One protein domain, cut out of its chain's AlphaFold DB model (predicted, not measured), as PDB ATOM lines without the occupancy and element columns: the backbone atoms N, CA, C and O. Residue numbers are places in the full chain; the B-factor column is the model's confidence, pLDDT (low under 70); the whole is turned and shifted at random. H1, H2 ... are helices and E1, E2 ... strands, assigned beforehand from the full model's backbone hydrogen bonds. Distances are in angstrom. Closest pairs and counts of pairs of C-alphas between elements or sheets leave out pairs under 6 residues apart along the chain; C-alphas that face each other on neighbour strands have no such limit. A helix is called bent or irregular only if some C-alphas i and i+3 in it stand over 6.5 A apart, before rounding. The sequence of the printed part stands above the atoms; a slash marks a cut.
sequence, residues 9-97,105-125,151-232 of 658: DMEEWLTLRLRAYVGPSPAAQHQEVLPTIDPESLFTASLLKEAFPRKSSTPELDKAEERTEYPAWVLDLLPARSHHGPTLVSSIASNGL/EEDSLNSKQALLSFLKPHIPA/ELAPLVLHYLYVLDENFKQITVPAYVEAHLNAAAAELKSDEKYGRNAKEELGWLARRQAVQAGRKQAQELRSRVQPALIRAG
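AT A GLANCE: This is residues 9 to 97, 105 to 125 and 151 to 232 of the 658 residues of the protein "Tom37 domain-containing protein" of Tilletiaria anomala (strain ATCC 24038 / CBS 436.72 / UBC 951) (UniProt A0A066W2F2). A small strand hairpin, E1 and E2, lies in the middle, with the short helix H1 packed along E1 and the nearly parallel helices H2 and H3 side by side past another flank. Beyond H1 runs a long helical hairpin, H5 and H6, whose helices cross at a slant, with H4 across one end of H5 and near the last turns of H6. The printed part has 192 residues with six named helices and two named strands, in the order H1, H2, E1, E2, H3, H4, H5, H6; the class is mostly helix, and the sheet is E1 - E2, antiparallel. It is compact, with a radius of gyration of the C-alphas of 18.3 A and spans of 54 by 52 by 39 A.

HOW THE PARTS SIT: E1, residues 73 to 76, and E2, residues 87 to 90, are antiparallel neighbours at 152 degrees; N 74 and O 89 are within hydrogen-bond range at 3.1 A, as are N 89 and O 74 at 3.1 A. The closest C-alphas of E1 and H1, residues 12 to 21, are those of Leu 75 and Leu 18, 6.9 A apart. H2, residues 39 to 51, and H3, residues 112 to 119, touch at a shallow tilt of 8 degrees, the same way, closest at C-alphas 51 and 119, 6.6 A. H5, residues 164 to 189, is the hub; with residues 178 to 189 alone it touches H1 at a shallow tilt of 13 degrees, opposite ways, closest at C-alphas 182 and 20, 5.1 A. H5 and H6, residues 195 to 230, form a helical hairpin at a steep tilt of 39 degrees, closest at C-alphas 176 and 213, 4.2 A. H4, residues 151 to 162, touches H5 about perpendicular, at 82 degrees, with C-alphas 161 and 167 closest at 5.3 A. H4 also touches H6, through residues 220 to 228 of H6 alone, at a steep tilt of 50 degrees, with C-alphas 161 and 221 closest at 5.3 A. Among the pairs that are apart are H1 and H6, and H3 and H5. In H2 and H3 every O i to N i+4 pair is within hydrogen-bond range; in H4 7 of 8 are, in H5 20 of 22, in H6 30 of 32, and in H1 2 of 6, beside 4 of 7 O i to N i+3 pairs.

IN THESE COORDINATES: H1 begins at C-alpha 12, (111.790, 268.519, 255.759). H5 is 36.6 A long and H6 52.4 A, ending at C-alpha 230, (108.615, 242.427, 219.662). Both are only just irregular: C-alphas 169 and 172 are 6.7 A apart, C-alphas 223 and 226 6.6 A.

THE WHOLE: The two C-alphas farthest apart, of Gly 194 and Gly 232, are 55.2 A apart. The printed part has two cuts: across the first the C-alphas of residues 97 and 105 are 18.0 A apart, and across the second those of residues 125 and 151 are 28.2 A apart. The links H1 to H2 and H2 to E1 are long; residues 25 to 30 and 54 to 64 stand free. Mean pLDDT of the printed part is 73.1, with 71 residues under 70, among them 9 to 32 and 55 to 86.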
ATOM      1  N   ASP A   9     114.521 274.033 258.517       39.12
ATOM      2  CA  ASP A   9     113.445 273.982 257.523       39.12
ATOM      3  C   ASP A   9     113.874 273.336 256.187       39.12
ATOM      4  O   ASP A   9     113.020 273.008 255.366       39.12
ATOM      5  N   MET A  10     115.175 273.096 255.942       33.38
ATOM      6  CA  MET A  10     115.648 272.416 254.720       33.38
ATOM      7  C   MET A  10     115.654 270.880 254.804       33.38
ATOM      8  O   MET A  10     115.653 270.224 253.759       33.38
ATOM      9  N   GLU A  11     115.630 270.281 255.997       34.53
ATOM     10  CA  GLU A  11     115.619 268.813 256.152       34.53
ATOM     11  C   GLU A  11     114.237 268.207 255.847       34.53
ATOM     12  O   GLU A  11     114.136 267.098 255.314       34.53
ATOM     13  N   GLU A  12     113.157 268.971 256.043       35.12
ATOM     14  CA  GLU A  12     111.790 268.519 255.759       35.12
ATOM     15  C   GLU A  12     111.531 268.284 254.254       35.12
ATOM     16  O   GLU A  12     110.738 267.409 253.875       35.12
ATOM     17  N   TRP A  13     112.276 268.979 253.385       31.89
ATOM     18  CA  TRP A  13     112.135 268.941 251.922       31.89
ATOM     19  C   TRP A  13     112.519 267.587 251.303       31.89
ATOM     20  O   TRP A  13     111.997 267.214 250.247       31.89
ATOM     21  N   LEU A  14     113.374 266.807 251.970       31.59
ATOM     22  CA  LEU A  14     113.897 265.529 251.463       31.59
ATOM     23  C   LEU A  14     112.953 264.353 251.708       31.59
ATOM     24  O   LEU A  14     112.851 263.425 250.902       31.59
ATOM     25  N   THR A  15     112.182 264.429 252.784       37.31
ATOM     26  CA  THR A  15     111.144 263.456 253.128       37.31
ATOM     27  C   THR A  15     109.880 263.617 252.282       37.31
ATOM     28  O   THR A  15     109.124 262.655 252.130       37.31
ATOM     29  N   LEU A  16     109.641 264.807 251.717       31.53
ATOM     30  CA  LEU A  16     108.381 265.182 251.067       31.53
ATOM     31  C   LEU A  16     108.184 264.582 249.665       31.53
ATOM     32  O   LEU A  16     107.062 264.196 249.343       31.53
ATOM     33  N   ARG A  17     109.232 264.408 248.845       36.62
ATOM     34  CA  ARG A  17     109.055 263.900 247.463       36.62
ATOM     35  C   ARG A  17     108.934 262.383 247.345       36.62
ATOM     36  O   ARG A  17     108.130 261.916 246.551       36.62
ATOM     37  N   LEU A  18     109.606 261.606 248.197       36.75
ATOM     38  CA  LEU A  18     109.287 260.177 248.341       36.75
ATOM     39  C   LEU A  18     107.924 259.979 249.038       36.75
ATOM     40  O   LEU A  18     107.197 259.059 248.675       36.75
ATOM     41  N   ARG A  19     107.520 260.865 249.970       36.56
ATOM     42  CA  ARG A  19     106.158 260.866 250.557       36.56
ATOM     43  C   ARG A  19     105.061 261.182 249.536       36.56
ATOM     44  O   ARG A  19     103.971 260.645 249.676       36.56
ATOM     45  N   ALA A  20     105.333 262.000 248.517       37.47
ATOM     46  CA  ALA A  20     104.359 262.297 247.466       37.47
ATOM     47  C   ALA A  20     103.976 261.056 246.631       37.47
ATOM     48  O   ALA A  20     102.856 260.988 246.138       37.47
ATOM     49  N   TYR A  21     104.849 260.046 246.531       40.75
ATOM     50  CA  TYR A  21     104.559 258.787 245.821       40.75
ATOM     51  C   TYR A  21     104.215 257.614 246.741       40.75
ATOM     52  O   TYR A  21     103.502 256.708 246.332       40.75
ATOM     53  N   VAL A  22     104.661 257.615 248.001       40.84
ATOM     54  CA  VAL A  22     104.413 256.518 248.964       40.84
ATOM     55  C   VAL A  22     103.041 256.639 249.670       40.84
ATOM     56  O   VAL A  22     102.773 255.952 250.650       40.84
ATOM     57  N   GLY A  23     102.121 257.450 249.143       34.28
ATOM     58  CA  GLY A  23     100.769 257.606 249.688       34.28
ATOM     59  C   GLY A  23     100.695 258.575 250.881       34.28
ATOM     60  O   GLY A  23     101.707 258.897 251.512       34.28
ATOM     61  N   PRO A  24      99.498 259.122 251.164       38.88
ATOM     62  CA  PRO A  24      99.354 260.292 252.013       38.88
ATOM     63  C   PRO A  24      99.499 259.959 253.502       38.88
ATOM     64  O   PRO A  24      99.292 258.833 253.928       38.88
ATOM     65  N   SER A  25      99.822 261.015 254.258       37.91
ATOM     66  CA  SER A  25      99.570 261.277 255.685       37.91
ATOM     67  C   SER A  25      99.182 260.084 256.589       37.91
ATOM     68  O   SER A  25      98.183 259.423 256.313       37.91
ATOM     69  N   PRO A  26      99.820 259.914 257.770       45.03
ATOM     70  CA  PRO A  26      99.519 258.843 258.739       45.03
ATOM     71  C   PRO A  26      98.054 258.773 259.227       45.03
ATOM     72  O   PRO A  26      97.691 257.829 259.920       45.03
ATOM     73  N   ALA A  27      97.207 259.744 258.868       42.41
ATOM     74  CA  ALA A  27      95.775 259.764 259.163       42.41
ATOM     75  C   ALA A  27      94.891 259.011 258.140       42.41
ATOM     76  O   ALA A  27      93.748 258.688 258.458       42.41
ATOM     77  N   ALA A  28      95.380 258.701 256.932       47.69
ATOM     78  CA  ALA A  28      94.662 257.850 255.983       47.69
ATOM     79  C   ALA A  28      94.961 256.379 256.307       47.69
ATOM     80  O   ALA A  28      95.926 255.794 255.826       47.69
ATOM     81  N   GLN A  29      94.148 255.805 257.188       43.25
ATOM     82  CA  GLN A  29      94.238 254.420 257.641       43.25
ATOM     83  C   GLN A  29      94.440 253.414 256.483       43.25
ATOM     84  O   GLN A  29      93.563 253.211 255.649       43.25
ATOM     85  N   HIS A  30      95.599 252.750 256.503       52.44
ATOM     86  CA  HIS A  30      95.817 251.342 256.139       52.44
ATOM     87  C   HIS A  30      95.428 250.841 254.736       52.44
ATOM     88  O   HIS A  30      95.182 249.645 254.584       52.44
ATOM     89  N   GLN A  31      95.399 251.677 253.696       55.00
ATOM     90  CA  GLN A  31      95.335 251.134 252.335       55.00
ATOM     91  C   GLN A  31      96.735 250.768 251.833       55.00
ATOM     92  O   GLN A  31      97.642 251.595 251.796       55.00
ATOM     93  N   GLU A  32      96.882 249.492 251.476       66.38
ATOM     94  CA  GLU A  32      98.069 248.826 250.932       66.38
ATOM     95  C   GLU A  32      98.402 249.351 249.520       66.38
ATOM     96  O   GLU A  32      98.295 248.636 248.527       66.38
ATOM     97  N   VAL A  33      98.721 250.640 249.396       77.88
ATOM     98  CA  VAL A  33      98.968 251.267 248.093       77.88
ATOM     99  C   VAL A  33     100.440 251.109 247.726       77.88
ATOM    100  O   VAL A  33     101.335 251.517 248.470       77.88
ATOM    101  N   LEU A  34     100.699 250.503 246.566       87.56
ATOM    102  CA  LEU A  34     102.035 250.464 245.978       87.56
ATOM    103  C   LEU A  34     102.510 251.894 245.680       87.56
ATOM    104  O   LEU A  34     101.717 252.707 245.214       87.56
ATOM    105  N   PRO A  35     103.804 252.209 245.860       86.81
ATOM    106  CA  PRO A  35     104.314 253.562 245.620       86.81
ATOM    107  C   PRO A  35     104.238 253.995 244.147       86.81
ATOM    108  O   PRO A  35     104.374 255.168 243.822       86.81
ATOM    109  N   THR A  36     104.103 253.035 243.235       90.12
ATOM    110  CA  THR A  36     103.943 253.253 241.799       90.12
ATOM    111  C   THR A  36     103.441 251.964 241.156       90.12
ATOM    112  O   THR A  36     103.744 250.867 241.633       90.12
ATOM    113  N   ILE A  37     102.674 252.099 240.074       92.88
ATOM    114  CA  ILE A  37     102.234 250.972 239.241       92.88
ATOM    115  C   ILE A  37     103.228 250.628 238.131       92.88
ATOM    116  O   ILE A  37     103.103 249.572 237.512       92.88
ATOM    117  N   ASP A  38     104.198 251.506 237.859       92.12
ATOM    118  CA  ASP A  38     105.213 251.251 236.845       92.12
ATOM    119  C   ASP A  38     106.236 250.229 237.367       92.12
ATOM    120  O   ASP A  38     106.902 250.499 238.374       92.12
ATOM    121  N   PRO A  39     106.405 249.067 236.709       93.31
ATOM    122  CA  PRO A  39     107.274 248.021 237.232       93.31
ATOM    123  C   PRO A  39     108.747 248.429 237.347       93.31
ATOM    124  O   PRO A  39     109.437 247.993 238.267       93.31
ATOM    125  N   GLU A  40     109.264 249.267 236.444       91.06
ATOM    126  CA  GLU A  40     110.662 249.717 236.515       91.06
ATOM    127  C   GLU A  40     110.885 250.674 237.689       91.06
ATOM    128  O   GLU A  40     111.856 250.548 238.446       91.06
ATOM    129  N   SER A  41     109.953 251.602 237.868       89.88
ATOM    130  CA  SER A  41     109.900 252.529 238.992       89.88
ATOM    131  C   SER A  41     109.762 251.798 240.328       89.88
ATOM    132  O   SER A  41     110.507 252.078 241.270       89.88
ATOM    133  N   LEU A  42     108.882 250.793 240.402       92.38
ATOM    134  CA  LEU A  42     108.674 249.981 241.600       92.38
ATOM    135  C   LEU A  42     109.913 249.138 241.928       92.38
ATOM    136  O   LEU A  42     110.283 249.005 243.097       92.38
ATOM    137  N   PHE A  43     110.598 248.621 240.907       92.75
ATOM    138  CA  PHE A  43     111.858 247.901 241.069       92.75
ATOM    139  C   PHE A  43     112.952 248.805 241.640       92.75
ATOM    140  O   PHE A  43     113.608 248.439 242.613       92.75
ATOM    141  N   THR A  44     113.109 250.008 241.086       88.44
ATOM    142  CA  THR A  44     114.086 250.996 241.565       88.44
ATOM    143  C   THR A  44     113.791 251.427 243.001       88.44
ATOM    144  O   THR A  44     114.694 251.433 243.837       88.44
ATOM    145  N   ALA A  45     112.526 251.709 243.324       88.88
ATOM    146  CA  ALA A  45     112.104 252.031 244.686       88.88
ATOM    147  C   ALA A  45     112.408 250.884 245.667       88.88
ATOM    148  O   ALA A  45     112.892 251.121 246.773       88.88
ATOM    149  N   SER A  46     112.179 249.639 245.243       91.31
ATOM    150  CA  SER A  46     112.469 248.445 246.045       91.31
ATOM    151  C   SER A  46     113.971 248.264 246.285       91.31
ATOM    152  O   SER A  46     114.384 247.995 247.411       91.31
ATOM    153  N   LEU A  47     114.800 248.478 245.257       90.00
ATOM    154  CA  LEU A  47     116.260 248.441 245.377       90.00
ATOM    155  C   LEU A  47     116.784 249.503 246.339       90.00
ATOM    156  O   LEU A  47     117.633 249.203 247.170       90.00
ATOM    157  N   LEU A  48     116.281 250.734 246.237       88.25
ATOM    158  CA  LEU A  48     116.683 251.828 247.119       88.25
ATOM    159  C   LEU A  48     116.314 251.542 248.569       88.25
ATOM    160  O   LEU A  48     117.112 251.793 249.467       88.25
ATOM    161  N   LYS A  49     115.129 250.977 248.799       88.38
ATOM    162  CA  LYS A  49     114.674 250.623 250.141       88.38
ATOM    163  C   LYS A  49     115.520 249.515 250.773       88.38
ATOM    164  O   LYS A  49     115.797 249.587 251.965       88.38
ATOM    165  N   GLU A  50     115.951 248.531 249.985       87.50
ATOM    166  CA  GLU A  50     116.840 247.466 250.468       87.50
ATOM    167  C   GLU A  50     118.299 247.939 250.607       87.50
ATOM    168  O   GLU A  50     118.996 247.505 251.519       87.50
ATOM    169  N   ALA A  51     118.770 248.842 249.740       86.44
ATOM    170  CA  ALA A  51     120.109 249.436 249.831       86.44
ATOM    171  C   ALA A  51     120.248 250.397 251.019       86.44
ATOM    172  O   ALA A  51     121.307 250.487 251.638       86.44
ATOM    173  N   PHE A  52     119.165 251.097 251.359       85.31
ATOM    174  CA  PHE A  52     119.114 252.072 252.442       85.31
ATOM    175  C   PHE A  52     117.968 251.725 253.399       85.31
ATOM    176  O   PHE A  52     116.973 252.457 253.472       85.31
ATOM    177  N   PRO A  53     118.072 250.601 254.138       80.69
ATOM    178  CA  PRO A  53     117.035 250.206 255.071       80.69
ATOM    179  C   PRO A  53     116.900 251.299 256.126       80.69
ATOM    180  O   PRO A  53     117.864 251.645 256.817       80.69
ATOM    181  N   ARG A  54     115.692 251.854 256.262       75.06
ATOM    182  CA  ARG A  54     115.388 252.761 257.370       75.06
ATOM    183  C   ARG A  54     115.620 251.976 258.652       75.06
ATOM    184  O   ARG A  54     114.914 251.000 258.900       75.06
ATOM    185  N   LYS A  55     116.621 252.365 259.448       67.31
ATOM    186  CA  LYS A  55     116.811 251.796 260.786       67.31
ATOM    187  C   LYS A  55     115.509 252.039 261.540       67.31
ATOM    188  O   LYS A  55     115.167 253.183 261.816       67.31
ATOM    189  N   SER A  56     114.750 250.971 261.772       49.03
ATOM    190  CA  SER A  56     113.443 251.021 262.416       49.03
ATOM    191  C   SER A  56     113.577 251.735 263.757       49.03
ATOM    192  O   SER A  56     114.229 251.207 264.656       49.03
ATOM    193  N   SER A  57     113.012 252.941 263.844       45.53
ATOM    194  CA  SER A  57     112.533 253.590 265.068       45.53
ATOM    195  C   SER A  57     113.263 253.160 266.346       45.53
ATOM    196  O   SER A  57     112.704 252.466 267.196       45.53
ATOM    197  N   THR A  58     114.514 253.578 266.513       40.88
ATOM    198  CA  THR A  58     114.923 253.911 267.878       40.88
ATOM    199  C   THR A  58     114.406 255.332 268.094       40.88
ATOM    200  O   THR A  58     114.744 256.196 267.292       40.88
ATOM    201  N   PRO A  59     113.571 255.605 269.113       51.28
ATOM    202  CA  PRO A  59     113.028 256.947 269.369       51.28
ATOM    203  C   PRO A  59     114.108 258.001 269.696       51.28
ATOM    204  O   PRO A  59     113.800 259.168 269.912       51.28
ATOM    205  N   GLU A  60     115.385 257.609 269.732       40.75
ATOM    206  CA  GLU A  60     116.532 258.519 269.785       40.75
ATOM    207  C   GLU A  60     116.981 259.025 268.400       40.75
ATOM    208  O   GLU A  60     117.716 260.008 268.336       40.75
ATOM    209  N   LEU A  61     116.534 258.409 267.294       38.59
ATOM    210  CA  LEU A  61     116.910 258.819 265.937       38.59
ATOM    211  C   LEU A  61     116.130 260.044 265.433       38.59
ATOM    212  O   LEU A  61     116.696 260.808 264.664       38.59
ATOM    213  N   ASP A  62     114.935 260.320 265.966       43.72
ATOM    214  CA  ASP A  62     114.221 261.591 265.728       43.72
ATOM    215  C   ASP A  62     115.016 262.806 266.262       43.72
ATOM    216  O   ASP A  62     114.713 263.950 265.946       43.72
ATOM    217  N   LYS A  63     116.062 262.574 267.076       42.66
ATOM    218  CA  LYS A  63     117.035 263.593 267.516       42.66
ATOM    219  C   LYS A  63     118.400 263.483 266.829       42.66
ATOM    220  O   LYS A  63     119.265 264.318 267.071       42.66
ATOM    221  N   ALA A  64     118.627 262.442 266.029       39.84
ATOM    222  CA  ALA A  64     119.881 262.198 265.316       39.84
ATOM    223  C   ALA A  64     119.756 262.351 263.788       39.84
ATOM    224  O   ALA A  64     120.787 262.331 263.112       39.84
ATOM    225  N   GLU A  65     118.542 262.552 263.250       42.97
ATOM    226  CA  GLU A  65     118.323 263.012 261.866       42.97
ATOM    227  C   GLU A  65     119.065 264.332 261.581       42.97
ATOM    228  O   GLU A  65     119.578 264.499 260.482       42.97
ATOM    229  N   GLU A  66     119.322 265.143 262.612       44.09
ATOM    230  CA  GLU A  66     120.113 266.385 262.565       44.09
ATOM    231  C   GLU A  66     121.617 266.185 262.222       44.09
ATOM    232  O   GLU A  66     122.390 267.147 262.207       44.09
ATOM    233  N   ARG A  67     122.112 264.942 262.039       36.78
ATOM    234  CA  ARG A  67     123.565 264.671 261.896       36.78
ATOM    235  C   ARG A  67     124.012 263.621 260.881       36.78
ATOM    236  O   ARG A  67     125.211 263.339 260.834       36.78
ATOM    237  N   THR A  68     123.148 263.029 260.060       38.91
ATOM    238  CA  THR A  68     123.621 261.976 259.139       38.91
ATOM    239  C   THR A  68     123.934 262.475 257.728       38.91
ATOM    240  O   THR A  68     123.046 262.865 256.983       38.91
ATOM    241  N   GLU A  69     125.216 262.363 257.360       46.41
ATOM    242  CA  GLU A  69     125.866 262.610 256.056       46.41
ATOM    243  C   GLU A  69     125.373 261.702 254.901       46.41
ATOM    244  O   GLU A  69     126.162 261.280 254.053       46.41
ATOM    245  N   TYR A  70     124.090 261.341 254.844       43.28
ATOM    246  CA  TYR A  70     123.568 260.623 253.680       43.28
ATOM    247  C   TYR A  70     123.201 261.625 252.582       43.28
ATOM    248  O   TYR A  70     122.533 262.620 252.870       43.28
ATOM    249  N   PRO A  71     123.615 261.403 251.319       51.06
ATOM    250  CA  PRO A  71     123.216 262.289 250.245       51.06
ATOM    251  C   PRO A  71     121.696 262.250 250.098       51.06
ATOM    252  O   PRO A  71     121.070 261.190 250.098       51.06
ATOM    253  N   ALA A  72     121.126 263.433 249.965       51.81
ATOM    254  CA  ALA A  72     119.767 263.676 249.544       51.81
ATOM    255  C   ALA A  72     119.516 263.089 248.140       51.81
ATOM    256  O   ALA A  72     119.729 263.761 247.132       51.81
ATOM    257  N   TRP A  73     119.088 261.831 248.046       57.59
ATOM    258  CA  TRP A  73     118.661 261.250 246.771       57.59
ATOM    259  C   TRP A  73     117.168 261.485 246.586       57.59
ATOM    260  O   TRP A  73     116.354 261.016 247.385       57.59
ATOM    261  N   VAL A  74     116.804 262.187 245.514       60.06
ATOM    262  CA  VAL A  74     115.409 262.329 245.105       60.06
ATOM    263  C   VAL A  74     115.180 261.350 243.965       60.06
ATOM    264  O   VAL A  74     115.740 261.487 242.878       60.06
ATOM    265  N   LEU A  75     114.375 260.326 244.236       63.31
ATOM    266  CA  LEU A  75     113.888 259.438 243.195       63.31
ATOM    267  C   LEU A  75     112.700 260.115 242.521       63.31
ATOM    268  O   LEU A  75     111.632 260.226 243.127       63.31
ATOM    269  N   ASP A  76     112.895 260.572 241.286       66.56
ATOM    270  CA  ASP A  76     111.784 261.033 240.468       66.56
ATOM    271  C   ASP A  76     111.122 259.811 239.828       66.56
ATOM    272  O   ASP A  76     111.667 259.158 238.932       66.56
ATOM    273  N   LEU A  77     109.962 259.455 240.380       63.12
ATOM    274  CA  LEU A  77     109.139 258.342 239.917       63.12
ATOM    275  C   LEU A  77     108.208 258.750 238.769       63.12
ATOM    276  O   LEU A  77     107.540 257.881 238.209       63.12
ATOM    277  N   LEU A  78     108.154 260.038 238.399       58.22
ATOM    278  CA  LEU A  78     107.427 260.470 237.214       58.22
ATOM    279  C   LEU A  78     108.363 260.550 236.008       58.22
ATOM    280  O   LEU A  78     109.123 261.509 235.881       58.22
ATOM    281  N   PRO A  79     108.186 259.669 235.011       53.75
ATOM    282  CA  PRO A  79     108.804 259.836 233.694       53.75
ATOM    283  C   PRO A  79     108.384 261.115 232.929       53.75
ATOM    284  O   PRO A  79     108.669 261.244 231.747       53.75
ATOM    285  N   ALA A  80     107.665 262.055 233.552       47.62
ATOM    286  CA  ALA A  80     107.183 263.269 232.900       47.62
ATOM    287  C   ALA A  80     108.297 264.304 232.646       47.62
ATOM    288  O   ALA A  80     108.150 265.132 231.752       47.62
ATOM    289  N   ARG A  81     109.399 264.278 233.415       50.66
ATOM    290  CA  ARG A  81     110.515 265.234 233.258       50.66
ATOM    291  C   ARG A  81     111.695 264.642 232.499       50.66
ATOM    292  O   ARG A  81     112.223 265.272 231.588       50.66
ATOM    293  N   SER A  82     112.080 263.417 232.833       50.47
ATOM    294  CA  SER A  82     113.019 262.636 232.044       50.47
ATOM    295  C   SER A  82     112.208 261.858 231.019       50.47
ATOM    296  O   SER A  82     111.468 260.960 231.390       50.47
ATOM    297  N   HIS A  83     112.367 262.086 229.717       58.22
ATOM    298  CA  HIS A  83     111.781 261.203 228.691       58.22
ATOM    299  C   HIS A  83     112.313 259.746 228.748       58.22
ATOM    300  O   HIS A  83     112.084 258.956 227.831       58.22
ATOM    301  N   HIS A  84     113.013 259.377 229.812       57.97
ATOM    302  CA  HIS A  84     113.618 258.095 230.123       57.97
ATOM    303  C   HIS A  84     112.981 257.574 231.424       57.97
ATOM    304  O   HIS A  84     112.244 258.317 232.064       57.97
ATOM    305  N   GLY A  85     113.160 256.291 231.752       63.59
ATOM    306  CA  GLY A  85     112.503 255.628 232.891       63.59
ATOM    307  C   GLY A  85     112.804 256.256 234.271       63.59
ATOM    308  O   GLY A  85     113.192 257.422 234.352       63.59
ATOM    309  N   PRO A  86     112.629 255.522 235.385       66.81
ATOM    310  CA  PRO A  86     112.894 256.068 236.718       66.81
ATOM    311  C   PRO A  86     114.294 256.684 236.787       66.81
ATOM    312  O   PRO A  86     115.281 256.043 236.421       66.81
ATOM    313  N   THR A  87     114.363 257.929 237.255       71.56
ATOM    314  CA  THR A  87     115.600 258.709 237.278       71.56
ATOM    315  C   THR A  87     115.981 259.007 238.720       71.56
ATOM    316  O   THR A  87     115.197 259.569 239.490       71.56
ATOM    317  N   LEU A  88     117.201 258.624 239.101       64.62
ATOM    318  CA  LEU A  88     117.796 259.106 240.343       64.62
ATOM    319  C   LEU A  88     118.451 260.454 240.084       64.62
ATOM    320  O   LEU A  88     119.433 260.538 239.344       64.62
ATOM    321  N   VAL A  89     117.926 261.487 240.741       67.88
ATOM    322  CA  VAL A  89     118.542 262.808 240.776       67.88
ATOM    323  C   VAL A  89     119.282 262.943 242.101       67.88
ATOM    324  O   VAL A  89     118.699 262.869 243.189       67.88
ATOM    325  N   SER A  90     120.597 263.107 242.006       54.94
ATOM    326  CA  SER A  90     121.439 263.425 243.151       54.94
ATOM    327  C   SER A  90     121.217 264.889 243.525       54.94
ATOM    328  O   SER A  90     121.701 265.782 242.834       54.94
ATOM    329  N   SER A  91     120.495 265.164 244.613       50.25
ATOM    330  CA  SER A  91     120.323 266.530 245.120       50.25
ATOM    331  C   SER A  91     121.529 266.935 245.978       50.25
ATOM    332  O   SER A  91     121.388 267.377 247.118       50.25
ATOM    333  N   ILE A  92     122.749 266.774 245.456       50.00
ATOM    334  CA  ILE A  92     123.965 267.293 246.098       50.00
ATOM    335  C   ILE A  92     124.144 268.740 245.631       50.00
ATOM    336  O   ILE A  92     124.996 269.046 244.805       50.00
ATOM    337  N   ALA A  93     123.295 269.635 246.133       44.28
ATOM    338  CA  ALA A  93     123.404 271.068 245.859       44.28
ATOM    339  C   ALA A  93     123.901 271.892 247.064       44.28
ATOM    340  O   ALA A  93     124.275 273.045 246.877       44.28
ATOM    341  N   SER A  94     123.955 271.346 248.289       43.19
ATOM    342  CA  SER A  94     124.121 272.186 249.494       43.19
ATOM    343  C   SER A  94     125.293 271.863 250.431       43.19
ATOM    344  O   SER A  94     125.729 272.760 251.149       43.19
ATOM    345  N   ASN A  95     125.890 270.667 250.400       41.44
ATOM    346  CA  ASN A  95     127.038 270.352 251.263       41.44
ATOM    347  C   ASN A  95     128.324 270.379 250.434       41.44
ATOM    348  O   ASN A  95     128.625 269.407 249.749       41.44
ATOM    349  N   GLY A  96     129.057 271.499 250.472       41.47
ATOM    350  CA  GLY A  96     130.228 271.846 249.641       41.47
ATOM    351  C   GLY A  96     131.472 270.940 249.716       41.47
ATOM    352  O   GLY A  96     132.591 271.443 249.755       41.47
ATOM    353  N   LEU A  97     131.298 269.619 249.726       38.97
ATOM    354  CA  LEU A  97     132.339 268.589 249.663       38.97
ATOM    355  C   LEU A  97     132.513 267.992 248.261       38.97
ATOM    356  O   LEU A  97     133.522 267.343 247.997       38.97
ATOM    357  N   GLU A 105     126.419 268.807 233.248       54.75
ATOM    358  CA  GLU A 105     125.073 268.229 233.208       54.75
ATOM    359  C   GLU A 105     124.772 267.517 234.533       54.75
ATOM    360  O   GLU A 105     125.645 266.843 235.082       54.75
ATOM    361  N   GLU A 106     123.566 267.688 235.080       56.84
ATOM    362  CA  GLU A 106     123.106 266.840 236.178       56.84
ATOM    363  C   GLU A 106     123.325 265.381 235.748       56.84
ATOM    364  O   GLU A 106     122.682 264.924 234.798       56.84
ATOM    365  N   ASP A 107     124.273 264.686 236.398       58.38
ATOM    366  CA  ASP A 107     124.593 263.275 236.155       58.38
ATOM    367  C   ASP A 107     123.373 262.438 236.564       58.38
ATOM    368  O   ASP A 107     123.265 261.885 237.659       58.38
ATOM    369  N   SER A 108     122.392 262.425 235.672       63.66
ATOM    370  CA  SER A 108     121.117 261.763 235.836       63.66
ATOM    371  C   SER A 108     121.312 260.293 235.475       63.66
ATOM    372  O   SER A 108     121.636 259.911 234.344       63.66
ATOM    373  N   LEU A 109     121.201 259.431 236.486       70.00
ATOM    374  CA  LEU A 109     121.315 257.988 236.305       70.00
ATOM    375  C   LEU A 109     119.985 257.466 235.751       70.00
ATOM    376  O   LEU A 109     119.119 257.015 236.496       70.00
ATOM    377  N   ASN A 110     119.845 257.535 234.425       72.62
ATOM    378  CA  ASN A 110     118.565 257.308 233.732       72.62
ATOM    379  C   ASN A 110     118.381 255.872 233.229       72.62
ATOM    380  O   ASN A 110     117.351 255.534 232.649       72.62
ATOM    381  N   SER A 111     119.402 255.022 233.377       79.50
ATOM    382  CA  SER A 111     119.315 253.626 232.952       79.50
ATOM    383  C   SER A 111     119.229 252.698 234.154       79.50
ATOM    384  O   SER A 111     120.013 252.799 235.098       79.50
ATOM    385  N   LYS A 112     118.330 251.713 234.070       80.94
ATOM    386  CA  LYS A 112     118.214 250.615 235.039       80.94
ATOM    387  C   LYS A 112     119.568 249.973 235.359       80.94
ATOM    388  O   LYS A 112     119.835 249.628 236.505       80.94
ATOM    389  N   GLN A 113     120.437 249.821 234.356       83.50
ATOM    390  CA  GLN A 113     121.774 249.248 234.535       83.50
ATOM    391  C   GLN A 113     122.708 250.174 235.318       83.50
ATOM    392  O   GLN A 113     123.416 249.685 236.192       83.50
ATOM    393  N   ALA A 114     122.677 251.482 235.051       83.94
ATOM    394  CA  ALA A 114     123.468 252.462 235.792       83.94
ATOM    395  C   ALA A 114     123.005 252.562 237.255       83.94
ATOM    396  O   ALA A 114     123.833 252.565 238.166       83.94
ATOM    397  N   LEU A 115     121.689 252.533 237.486       82.00
ATOM    398  CA  LEU A 115     121.096 252.458 238.823       82.00
ATOM    399  C   LEU A 115     121.522 251.185 239.556       82.00
ATOM    400  O   LEU A 115     121.989 251.245 240.688       82.00
ATOM    401  N   LEU A 116     121.427 250.027 238.898       84.69
ATOM    402  CA  LEU A 116     121.871 248.760 239.474       84.69
ATOM    403  C   LEU A 116     123.365 248.773 239.794       84.69
ATOM    404  O   LEU A 116     123.750 248.340 240.875       84.69
ATOM    405  N   SER A 117     124.215 249.270 238.890       85.94
ATOM    406  CA  SER A 117     125.655 249.354 239.141       85.94
ATOM    407  C   SER A 117     125.987 250.298 240.290       85.94
ATOM    408  O   SER A 117     126.898 250.007 241.060       85.94
ATOM    409  N   PHE A 118     125.222 251.384 240.425       86.19
ATOM    410  CA  PHE A 118     125.372 252.358 241.497       86.19
ATOM    411  C   PHE A 118     124.908 251.806 242.851       86.19
ATOM    412  O   PHE A 118     125.595 251.987 243.848       86.19
ATOM    413  N   LEU A 119     123.779 251.093 242.897       85.00
ATOM    414  CA  LEU A 119     123.192 250.583 244.143       85.00
ATOM    415  C   LEU A 119     123.820 249.272 244.622       85.00
ATOM    416  O   LEU A 119     123.811 248.990 245.819       85.00
ATOM    417  N   LYS A 120     124.390 248.466 243.720       84.00
ATOM    418  CA  LYS A 120     124.969 247.154 244.046       84.00
ATOM    419  C   LYS A 120     125.984 247.162 245.206       84.00
ATOM    420  O   LYS A 120     125.939 246.214 245.984       84.00
ATOM    421  N   PRO A 121     126.872 248.163 245.369       83.94
ATOM    422  CA  PRO A 121     127.779 248.242 246.517       83.94
ATOM    423  C   PRO A 121     127.080 248.540 247.852       83.94
ATOM    424  O   PRO A 121     127.647 248.254 248.904       83.94
ATOM    425  N   HIS A 122     125.885 249.134 247.815       83.00
ATOM    426  CA  HIS A 122     125.143 249.583 248.996       83.00
ATOM    427  C   HIS A 122     124.120 248.564 249.492       83.00
ATOM    428  O   HIS A 122     123.772 248.582 250.668       83.00
ATOM    429  N   ILE A 123     123.664 247.656 248.628       80.88
ATOM    430  CA  ILE A 123     122.829 246.533 249.052       80.88
ATOM    431  C   ILE A 123     123.684 245.680 249.993       80.88
ATOM    432  O   ILE A 123     124.719 245.175 249.537       80.88
ATOM    433  N   PRO A 124     123.312 245.551 251.287       73.81
ATOM    434  CA  PRO A 124     124.123 244.865 252.282       73.81
ATOM    435  C   PRO A 124     124.487 243.505 251.715       73.81
ATOM    436  O   PRO A 124     123.595 242.716 251.397       73.81
ATOM    437  N   ALA A 125     125.791 243.313 251.481       58.56
ATOM    438  CA  ALA A 125     126.308 242.187 250.727       58.56
ATOM    439  C   ALA A 125     125.636 240.924 251.253       58.56
ATOM    440  O   ALA A 125     125.851 240.567 252.414       58.56
ATOM    441  N   GLU A 151     110.175 237.830 229.275       95.50
ATOM    442  CA  GLU A 151     108.955 237.032 229.138       95.50
ATOM    443  C   GLU A 151     107.825 237.488 230.065       95.50
ATOM    444  O   GLU A 151     106.674 237.547 229.626       95.50
ATOM    445  N   LEU A 152     108.126 237.864 231.313       95.56
ATOM    446  CA  LEU A 152     107.103 238.299 232.270       95.56
ATOM    447  C   LEU A 152     106.749 239.781 232.107       95.56
ATOM    448  O   LEU A 152     105.569 240.128 232.114       95.56
ATOM    449  N   ALA A 153     107.739 240.659 231.914       95.81
ATOM    450  CA  ALA A 153     107.485 242.094 231.799       95.81
ATOM    451  C   ALA A 153     106.515 242.451 230.659       95.81
ATOM    452  O   ALA A 153     105.578 243.208 230.911       95.81
ATOM    453  N   PRO A 154     106.610 241.868 229.446       95.56
ATOM    454  CA  PRO A 154     105.628 242.130 228.398       95.56
ATOM    455  C   PRO A 154     104.203 241.692 228.759       95.56
ATOM    456  O   PRO A 154     103.251 242.327 228.318       95.56
ATOM    457  N   LEU A 155     104.024 240.634 229.560       94.94
ATOM    458  CA  LEU A 155     102.693 240.202 230.007       94.94
ATOM    459  C   LEU A 155     102.070 241.216 230.970       94.94
ATOM    460  O   LEU A 155     100.904 241.575 230.815       94.94
ATOM    461  N   VAL A 156     102.862 241.714 231.920       95.25
ATOM    462  CA  VAL A 156     102.443 242.751 232.875       95.25
ATOM    463  C   VAL A 156     102.122 244.052 232.142       95.25
ATOM    464  O   VAL A 156     101.061 244.636 232.337       95.25
ATOM    465  N   LEU A 157     103.000 244.473 231.229       94.81
ATOM    466  CA  LEU A 157     102.794 245.671 230.419       94.81
ATOM    467  C   LEU A 157     101.564 245.551 229.510       94.81
ATOM    468  O   LEU A 157     100.812 246.510 229.367       94.81
ATOM    469  N   HIS A 158     101.311 244.374 228.930       93.56
ATOM    470  CA  HIS A 158     100.084 244.123 228.176       93.56
ATOM    471  C   HIS A 158      98.844 244.257 229.073       93.56
ATOM    472  O   HIS A 158      97.856 244.879 228.691       93.56
ATOM    473  N   TYR A 159      98.890 243.701 230.282       93.19
ATOM    474  CA  TYR A 159      97.789 243.802 231.233       93.19
ATOM    475  C   TYR A 159      97.489 245.245 231.659       93.19
ATOM    476  O   TYR A 159      96.316 245.600 231.734       93.19
ATOM    477  N   LEU A 160      98.518 246.062 231.900       93.75
ATOM    478  CA  LEU A 160      98.360 247.449 232.355       93.75
ATOM    479  C   LEU A 160      97.999 248.422 231.222       93.75
ATOM    480  O   LEU A 160      97.191 249.327 231.424       93.75
ATOM    481  N   TYR A 161      98.605 248.270 230.041       93.88
ATOM    482  CA  TYR A 161      98.552 249.296 228.990       93.88
ATOM    483  C   TYR A 161      97.778 248.888 227.735       93.88
ATOM    484  O   TYR A 161      97.365 249.761 226.976       93.88
ATOM    485  N   VAL A 162      97.594 247.593 227.467       91.31
ATOM    486  CA  VAL A 162      96.903 247.136 226.247       91.31
ATOM    487  C   VAL A 162      95.432 246.838 226.487       91.31
ATOM    488  O   VAL A 162      94.615 247.152 225.624       91.31
ATOM    489  N   LEU A 163      95.085 246.257 227.632       89.38
ATOM    490  CA  LEU A 163      93.690 246.004 227.977       89.38
ATOM    491  C   LEU A 163      93.004 247.332 228.321       89.38
ATOM    492  O   LEU A 163      93.318 247.932 229.345       89.38
ATOM    493  N   ASP A 164      92.084 247.790 227.468       89.19
ATOM    494  CA  ASP A 164      91.441 249.106 227.605       89.19
ATOM    495  C   ASP A 164      90.731 249.292 228.946       89.19
ATOM    496  O   ASP A 164      90.826 250.362 229.545       89.19
ATOM    497  N   GLU A 165      90.054 248.250 229.434       89.06
ATOM    498  CA  GLU A 165      89.387 248.269 230.737       89.06
ATOM    499  C   GLU A 165      90.390 248.543 231.860       89.06
ATOM    500  O   GLU A 165      90.233 249.506 232.605       89.06
ATOM    501  N   ASN A 166      91.480 247.775 231.921       90.75
ATOM    502  CA  ASN A 166      92.522 247.966 232.930       90.75
ATOM    503  C   ASN A 166      93.243 249.303 232.769       90.75
ATOM    504  O   ASN A 166      93.557 249.960 233.758       90.75
ATOM    505  N   PHE A 167      93.502 249.731 231.534       93.31
ATOM    506  CA  PHE A 167      94.149 251.009 231.282       93.31
ATOM    507  C   PHE A 167      93.310 252.167 231.839       93.31
ATOM    508  O   PHE A 167      93.838 253.031 232.536       93.31
ATOM    509  N   LYS A 168      91.994 252.151 231.596       92.25
ATOM    510  CA  LYS A 168      91.060 253.177 232.081       92.25
ATOM    511  C   LYS A 168      90.791 253.084 233.584       92.25
ATOM    512  O   LYS A 168      90.670 254.118 234.229       92.25
ATOM    513  N   GLN A 169      90.678 251.876 234.135       91.81
ATOM    514  CA  GLN A 169      90.254 251.663 235.524       91.81
ATOM    515  C   GLN A 169      91.409 251.613 236.529       91.81
ATOM    516  O   GLN A 169      91.211 251.934 237.697       91.81
ATOM    517  N   ILE A 170      92.601 251.200 236.095       91.69
ATOM    518  CA  ILE A 170      93.760 250.973 236.967       91.69
ATOM    519  C   ILE A 170      94.872 251.956 236.611       91.69
ATOM    520  O   ILE A 170      95.297 252.744 237.454       91.69
ATOM    521  N   THR A 171      95.325 251.945 235.357       93.38
ATOM    522  CA  THR A 171      96.538 252.671 234.957       93.38
ATOM    523  C   THR A 171      96.343 254.185 234.993       93.38
ATOM    524  O   THR A 171      97.092 254.883 235.671       93.38
ATOM    525  N   VAL A 172      95.321 254.710 234.312       93.62
ATOM    526  CA  VAL A 172      95.053 256.157 234.266       93.62
ATOM    527  C   VAL A 172      94.796 256.740 235.665       93.62
ATOM    528  O   VAL A 172      95.458 257.723 236.001       93.62
ATOM    529  N   PRO A 173      93.918 256.163 236.513       93.12
ATOM    530  CA  PRO A 173      93.679 256.689 237.854       93.12
ATOM    531  C   PRO A 173      94.934 256.692 238.725       93.12
ATOM    532  O   PRO A 173      95.161 257.668 239.432       93.12
ATOM    533  N   ALA A 174      95.784 255.666 238.624       90.69
ATOM    534  CA  ALA A 174      97.033 255.606 239.380       90.69
ATOM    535  C   ALA A 174      98.001 256.742 239.012       90.69
ATOM    536  O   ALA A 174      98.582 257.370 239.895       90.69
ATOM    537  N   TYR A 175      98.153 257.042 237.716       89.88
ATOM    538  CA  TYR A 175      98.970 258.178 237.275       89.88
ATOM    539  C   TYR A 175      98.357 259.512 237.700       89.88
ATOM    540  O   TYR A 175      99.072 260.390 238.176       89.88
ATOM    541  N   VAL A 176      97.039 259.667 237.569       90.88
ATOM    542  CA  VAL A 176      96.333 260.873 238.024       90.88
ATOM    543  C   VAL A 176      96.533 261.095 239.524       90.88
ATOM    544  O   VAL A 176      96.882 262.198 239.933       90.88
ATOM    545  N   GLU A 177      96.374 260.058 240.344       88.44
ATOM    546  CA  GLU A 177      96.574 260.134 241.792       88.44
ATOM    547  C   GLU A 177      98.022 260.483 242.154       88.44
ATOM    548  O   GLU A 177      98.255 261.341 243.005       88.44
ATOM    549  N   ALA A 178      99.002 259.889 241.469       86.50
ATOM    550  CA  ALA A 178     100.413 260.201 241.675       86.50
ATOM    551  C   ALA A 178     100.724 261.684 241.392       86.50
ATOM    552  O   ALA A 178     101.381 262.347 242.197       86.50
ATOM    553  N   HIS A 179     100.188 262.238 240.299       87.06
ATOM    554  CA  HIS A 179     100.316 263.666 239.979       87.06
ATOM    555  C   HIS A 179      99.573 264.563 240.969       87.06
ATOM    556  O   HIS A 179     100.092 265.608 241.357       87.06
ATOM    557  N   LEU A 180      98.381 264.164 241.414       88.31
ATOM    558  CA  LEU A 180      97.622 264.903 242.424       88.31
ATOM    559  C   LEU A 180      98.378 264.967 243.754       88.31
ATOM    560  O   LEU A 180      98.428 266.026 244.381       88.31
ATOM    561  N   ASN A 181      99.005 263.865 244.168       85.69
ATOM    562  CA  ASN A 181      99.813 263.822 245.382       85.69
ATOM    563  C   ASN A 181     101.084 264.669 245.252       85.69
ATOM    564  O   ASN A 181     101.454 265.357 246.207       85.69
ATOM    565  N   ALA A 182     101.722 264.676 244.077       84.81
ATOM    566  CA  ALA A 182     102.856 265.550 243.788       84.81
ATOM    567  C   ALA A 182     102.464 267.034 243.861       84.81
ATOM    568  O   ALA A 182     103.097 267.794 244.592       84.81
ATOM    569  N   ALA A 183     101.370 267.425 243.204       86.31
ATOM    570  CA  ALA A 183     100.847 268.790 243.256       86.31
ATOM    571  C   ALA A 183     100.456 269.202 244.686       86.31
ATOM    572  O   ALA A 183     100.748 270.313 245.127       86.31
ATOM    573  N   ALA A 184      99.843 268.297 245.455       86.38
ATOM    574  CA  ALA A 184      99.500 268.548 246.851       86.38
ATOM    575  C   ALA A 184     100.740 268.705 247.749       86.38
ATOM    576  O   ALA A 184     100.693 269.463 248.719       86.38
ATOM    577  N   ALA A 185     101.834 267.998 247.459       84.62
ATOM    578  CA  ALA A 185     103.096 268.156 248.175       84.62
ATOM    579  C   ALA A 185     103.755 269.512 247.867       84.62
ATOM    580  O   ALA A 185     104.200 270.180 248.796       84.62
ATOM    581  N   GLU A 186     103.740 269.950 246.604       85.06
ATOM    582  CA  GLU A 186     104.243 271.273 246.200       85.06
ATOM    583  C   GLU A 186     103.430 272.412 246.839       85.06
ATOM    584  O   GLU A 186     103.993 273.383 247.347       85.06
ATOM    585  N   LEU A 187     102.106 272.257 246.932       85.31
ATOM    586  CA  LEU A 187     101.242 273.252 247.573       85.31
ATOM    587  C   LEU A 187     101.477 273.365 249.092       85.31
ATOM    588  O   LEU A 187     101.218 274.412 249.686       85.31
ATOM    589  N   LYS A 188     101.943 272.285 249.737       85.31
ATOM    590  CA  LYS A 188     102.277 272.279 251.170       85.31
ATOM    591  C   LYS A 188     103.594 272.987 251.463       85.31
ATOM    592  O   LYS A 188     103.675 273.634 252.499       85.31
ATOM    593  N   SER A 189     104.587 272.882 250.576       80.69
ATOM    594  CA  SER A 189     105.875 273.567 250.761       80.69
ATOM    595  C   SER A 189     105.761 275.089 250.669       80.69
ATOM    596  O   SER A 189     106.550 275.802 251.283       80.69
ATOM    597  N   ASP A 190     104.754 275.607 249.964       80.94
ATOM    598  CA  ASP A 190     104.531 277.045 249.851       80.94
ATOM    599  C   ASP A 190     103.633 277.575 250.985       80.94
ATOM    600  O   ASP A 190     102.457 277.926 250.812       80.94
ATOM    601  N   GLU A 191     104.203 277.705 252.188       83.69
ATOM    602  CA  GLU A 191     103.525 278.357 253.321       83.69
ATOM    603  C   GLU A 191     103.152 279.824 253.046       83.69
ATOM    604  O   GLU A 191     102.254 280.372 253.685       83.69
ATOM    605  N   LYS A 192     103.791 280.441 252.048       85.69
ATOM    606  CA  LYS A 192     103.738 281.879 251.765       85.69
ATOM    607  C   LYS A 192     102.385 282.394 251.250       85.69
ATOM    608  O   LYS A 192     102.147 283.600 251.301       85.69
ATOM    609  N   TYR A 193     101.499 281.529 250.755       77.94
ATOM    610  CA  TYR A 193     100.205 281.953 250.204       77.94
ATOM    611  C   TYR A 193      99.095 281.992 251.268       77.94
ATOM    612  O   TYR A 193      98.952 281.078 252.083       77.94
ATOM    613  N   GLY A 194      98.275 283.050 251.249       86.69
ATOM    614  CA  GLY A 194      97.066 283.144 252.080       86.69
ATOM    615  C   GLY A 194      96.046 282.046 251.744       86.69
ATOM    616  O   GLY A 194      96.062 281.513 250.637       86.69
ATOM    617  N   ARG A 195      95.144 281.707 252.683       85.94
ATOM    618  CA  ARG A 195      94.197 280.573 252.544       85.94
ATOM    619  C   ARG A 195      93.401 280.592 251.233       85.94
ATOM    620  O   ARG A 195      93.400 279.591 250.533       85.94
ATOM    621  N   ASN A 196      92.829 281.736 250.860       84.12
ATOM    622  CA  ASN A 196      92.011 281.842 249.644       84.12
ATOM    623  C   ASN A 196      92.841 281.613 248.368       84.12
ATOM    624  O   ASN A 196      92.403 280.929 247.452       84.12
ATOM    625  N   ALA A 197      94.082 282.112 248.333       79.56
ATOM    626  CA  ALA A 197      94.990 281.853 247.217       79.56
ATOM    627  C   ALA A 197      95.390 280.368 247.140       79.56
ATOM    628  O   ALA A 197      95.584 279.852 246.047       79.56
ATOM    629  N   LYS A 198      95.481 279.664 248.281       82.62
ATOM    630  CA  LYS A 198      95.747 278.214 248.315       82.62
ATOM    631  C   LYS A 198      94.588 277.389 247.758       82.62
ATOM    632  O   LYS A 198      94.845 276.342 247.172       82.62
ATOM    633  N   GLU A 199      93.348 277.839 247.915       87.88
ATOM    634  CA  GLU A 199      92.176 277.152 247.359       87.88
ATOM    635  C   GLU A 199      92.120 277.291 245.832       87.88
ATOM    636  O   GLU A 199      92.052 276.279 245.135       87.88
ATOM    637  N   GLU A 200      92.263 278.510 245.303       86.31
ATOM    638  CA  GLU A 200      92.271 278.746 243.850       86.31
ATOM    639  C   GLU A 200      93.479 278.097 243.156       86.31
ATOM    640  O   GLU A 200      93.320 277.376 242.163       86.31
ATOM    641  N   LEU A 201      94.691 278.284 243.701       82.19
ATOM    642  CA  LEU A 201      95.897 277.614 243.193       82.19
ATOM    643  C   LEU A 201      95.783 276.094 243.340       82.19
ATOM    644  O   LEU A 201      96.231 275.358 242.463       82.19
ATOM    645  N   GLY A 202      95.147 275.620 244.412       89.50
ATOM    646  CA  GLY A 202      94.893 274.207 244.652       89.50
ATOM    647  C   GLY A 202      93.996 273.585 243.586       89.50
ATOM    648  O   GLY A 202      94.307 272.498 243.098       89.50
ATOM    649  N   TRP A 203      92.919 274.262 243.183       92.06
ATOM    650  CA  TRP A 203      92.023 273.769 242.135       92.06
ATOM    651  C   TRP A 203      92.715 273.708 240.766       92.06
ATOM    652  O   TRP A 203      92.695 272.662 240.112       92.06
ATOM    653  N   LEU A 204      93.403 274.783 240.363       90.50
ATOM    654  CA  LEU A 204      94.146 274.819 239.097       90.50
ATOM    655  C   LEU A 204      95.252 273.755 239.054       90.50
ATOM    656  O   LEU A 204      95.356 273.021 238.069       90.50
ATOM    657  N   ALA A 205      96.032 273.623 240.132       88.81
ATOM    658  CA  ALA A 205      97.086 272.617 240.239       88.81
ATOM    659  C   ALA A 205      96.522 271.191 240.148       88.81
ATOM    660  O   ALA A 205      97.103 270.342 239.475       88.81
ATOM    661  N   ARG A 206      95.355 270.924 240.754       91.06
ATOM    662  CA  ARG A 206      94.673 269.626 240.633       91.06
ATOM    663  C   ARG A 206      94.214 269.346 239.205       91.06
ATOM    664  O   ARG A 206      94.456 268.247 238.713       91.06
ATOM    665  N   ARG A 207      93.598 270.314 238.513       93.81
ATOM    666  CA  ARG A 207      93.170 270.140 237.110       93.81
ATOM    667  C   ARG A 207      94.365 269.839 236.201       93.81
ATOM    668  O   ARG A 207      94.312 268.892 235.416       93.81
ATOM    669  N   GLN A 208      95.457 270.587 236.357       92.62
ATOM    670  CA  GLN A 208      96.700 270.355 235.616       92.62
ATOM    671  C   GLN A 208      97.310 268.986 235.932       92.62
ATOM    672  O   GLN A 208      97.708 268.274 235.013       92.62
ATOM    673  N   ALA A 209      97.326 268.577 237.202       88.69
ATOM    674  CA  ALA A 209      97.800 267.261 237.626       88.69
ATOM    675  C   ALA A 209      96.983 266.113 237.006       88.69
ATOM    676  O   ALA A 209      97.556 265.136 236.524       88.69
ATOM    677  N   VAL A 210      95.651 266.238 236.945       93.12
ATOM    678  CA  VAL A 210      94.780 265.247 236.288       93.12
ATOM    679  C   VAL A 210      95.102 265.137 234.797       93.12
ATOM    680  O   VAL A 210      95.277 264.031 234.281       93.12
ATOM    681  N   GLN A 211      95.214 266.269 234.098       94.31
ATOM    682  CA  GLN A 211      95.559 266.283 232.674       94.31
ATOM    683  C   GLN A 211      96.961 265.711 232.423       94.31
ATOM    684  O   GLN A 211      97.138 264.893 231.517       94.31
ATOM    685  N   ALA A 212      97.943 266.070 233.254       89.62
ATOM    686  CA  ALA A 212      99.307 265.560 233.174       89.62
ATOM    687  C   ALA A 212      99.367 264.041 233.392       89.62
ATOM    688  O   ALA A 212     100.003 263.338 232.605       89.62
ATOM    689  N   GLY A 213      98.645 263.518 234.389       89.62
ATOM    690  CA  GLY A 213      98.555 262.081 234.651       89.62
ATOM    691  C   GLY A 213      97.929 261.301 233.494       89.62
ATOM    692  O   GLY A 213      98.478 260.284 233.068       89.62
ATOM    693  N   ARG A 214      96.826 261.805 232.918       93.94
ATOM    694  CA  ARG A 214      96.191 261.201 231.730       93.94
ATOM    695  C   ARG A 214      97.138 261.186 230.530       93.94
ATOM    696  O   ARG A 214      97.332 260.134 229.918       93.94
ATOM    697  N   LYS A 215      97.762 262.329 230.231       93.25
ATOM    698  CA  LYS A 215      98.712 262.476 229.120       93.25
ATOM    699  C   LYS A 215      99.905 261.532 229.272       93.25
ATOM    700  O   LYS A 215     100.285 260.861 228.316       93.25
ATOM    701  N   GLN A 216     100.467 261.428 230.474       89.50
ATOM    702  CA  GLN A 216     101.594 260.538 230.737       89.50
ATOM    703  C   GLN A 216     101.215 259.060 230.583       89.50
ATOM    704  O   GLN A 216     101.964 258.301 229.970       89.50
ATOM    705  N   ALA A 217     100.053 258.642 231.095       91.44
ATOM    706  CA  ALA A 217      99.578 257.271 230.925       91.44
ATOM    707  C   ALA A 217      99.428 256.909 229.434       91.44
ATOM    708  O   ALA A 217      99.815 255.815 229.017       91.44
ATOM    709  N   GLN A 218      98.921 257.835 228.614       93.19
ATOM    710  CA  GLN A 218      98.812 257.663 227.160       93.19
ATOM    711  C   GLN A 218     100.180 257.588 226.470       93.19
ATOM    712  O   GLN A 218     100.402 256.720 225.625       93.19
ATOM    713  N   GLU A 219     101.119 258.455 226.846       90.50
ATOM    714  CA  GLU A 219     102.476 258.429 226.301       90.50
ATOM    715  C   GLU A 219     103.200 257.117 226.643       90.50
ATOM    716  O   GLU A 219     103.869 256.517 225.802       90.50
ATOM    717  N   LEU A 220     103.041 256.609 227.866       89.62
ATOM    718  CA  LEU A 220     103.607 255.317 228.247       89.62
ATOM    719  C   LEU A 220     102.956 254.166 227.481       89.62
ATOM    720  O   LEU A 220     103.661 253.269 227.017       89.62
ATOM    721  N   ARG A 221     101.639 254.221 227.263       92.25
ATOM    722  CA  ARG A 221     100.925 253.243 226.435       92.25
ATOM    723  C   ARG A 221     101.511 253.161 225.020       92.25
ATOM    724  O   ARG A 221     101.759 252.054 224.537       92.25
ATOM    725  N   SER A 222     101.798 254.298 224.382       90.38
ATOM    726  CA  SER A 222     102.402 254.324 223.040       90.38
ATOM    727  C   SER A 222     103.871 253.868 223.033       90.38
ATOM    728  O   SER A 222     104.310 253.195 222.099       90.38
ATOM    729  N   ARG A 223     104.637 254.134 224.098       89.31
ATOM    730  CA  ARG A 223     106.031 253.664 224.248       89.31
ATOM    731  C   ARG A 223     106.150 252.162 224.506       89.31
ATOM    732  O   ARG A 223     107.111 251.529 224.066       89.31
ATOM    733  N   VAL A 224     105.183 251.579 225.212       90.88
ATOM    734  CA  VAL A 224     105.140 250.145 225.535       90.88
ATOM    735  C   VAL A 224     104.802 249.300 224.299       90.88
ATOM    736  O   VAL A 224     105.280 248.170 224.158       90.88
ATOM    737  N   GLN A 225     104.037 249.856 223.360       89.19
ATOM    738  CA  GLN A 225     103.568 249.175 222.154       89.19
ATOM    739  C   GLN A 225     104.679 248.461 221.354       89.19
ATOM    740  O   GLN A 225     104.559 247.251 221.133       89.19
ATOM    741  N   PRO A 226     105.799 249.106 220.968       89.38
ATOM    742  CA  PRO A 226     106.897 248.428 220.277       89.38
ATOM    743  C   PRO A 226     107.484 247.233 221.038       89.38
ATOM    744  O   PRO A 226     107.860 246.235 220.419       89.38
ATOM    745  N   ALA A 227     107.572 247.305 222.371       87.88
ATOM    746  CA  ALA A 227     108.072 246.198 223.184       87.88
ATOM    747  C   ALA A 227     107.117 244.996 223.135       87.88
ATOM    748  O   ALA A 227     107.558 243.859 222.962       87.88
ATOM    749  N   LEU A 228     105.808 245.251 223.174       91.56
ATOM    750  CA  LEU A 228     104.781 244.219 223.040       91.56
ATOM    751  C   LEU A 228     104.713 243.627 221.627       91.56
ATOM    752  O   LEU A 228     104.456 242.429 221.482       91.56
ATOM    753  N   ILE A 229     104.984 244.423 220.585       88.88
ATOM    754  CA  ILE A 229     105.102 243.930 219.202       88.88
ATOM    755  C   ILE A 229     106.259 242.940 219.113       88.88
ATOM    756  O   ILE A 229     106.067 241.823 218.635       88.88
ATOM    757  N   ARG A 230     107.436 243.311 219.632       89.75
ATOM    758  CA  ARG A 230     108.615 242.427 219.662       89.75
ATOM    759  C   ARG A 230     108.373 241.162 220.476       89.75
ATOM    760  O   ARG A 230     108.868 240.102 220.109       89.75
ATOM    761  N   ALA A 231     107.579 241.256 221.541       89.69
ATOM    762  CA  ALA A 231     107.157 240.094 222.304       89.69
ATOM    763  C   ALA A 231     106.114 239.237 221.560       89.69
ATOM    764  O   ALA A 231     105.844 238.124 221.991       89.69
ATOM    765  N   GLY A 232     105.499 239.700 220.469       89.69
ATOM    766  CA  GLY A 232     104.418 238.981 219.784       89.69
ATOM    767  C   GLY A 232     103.073 239.028 220.526       89.69
ATOM    768  O   GLY A 232     102.223 238.154 220.321       89.69
TER     769      GLY A 232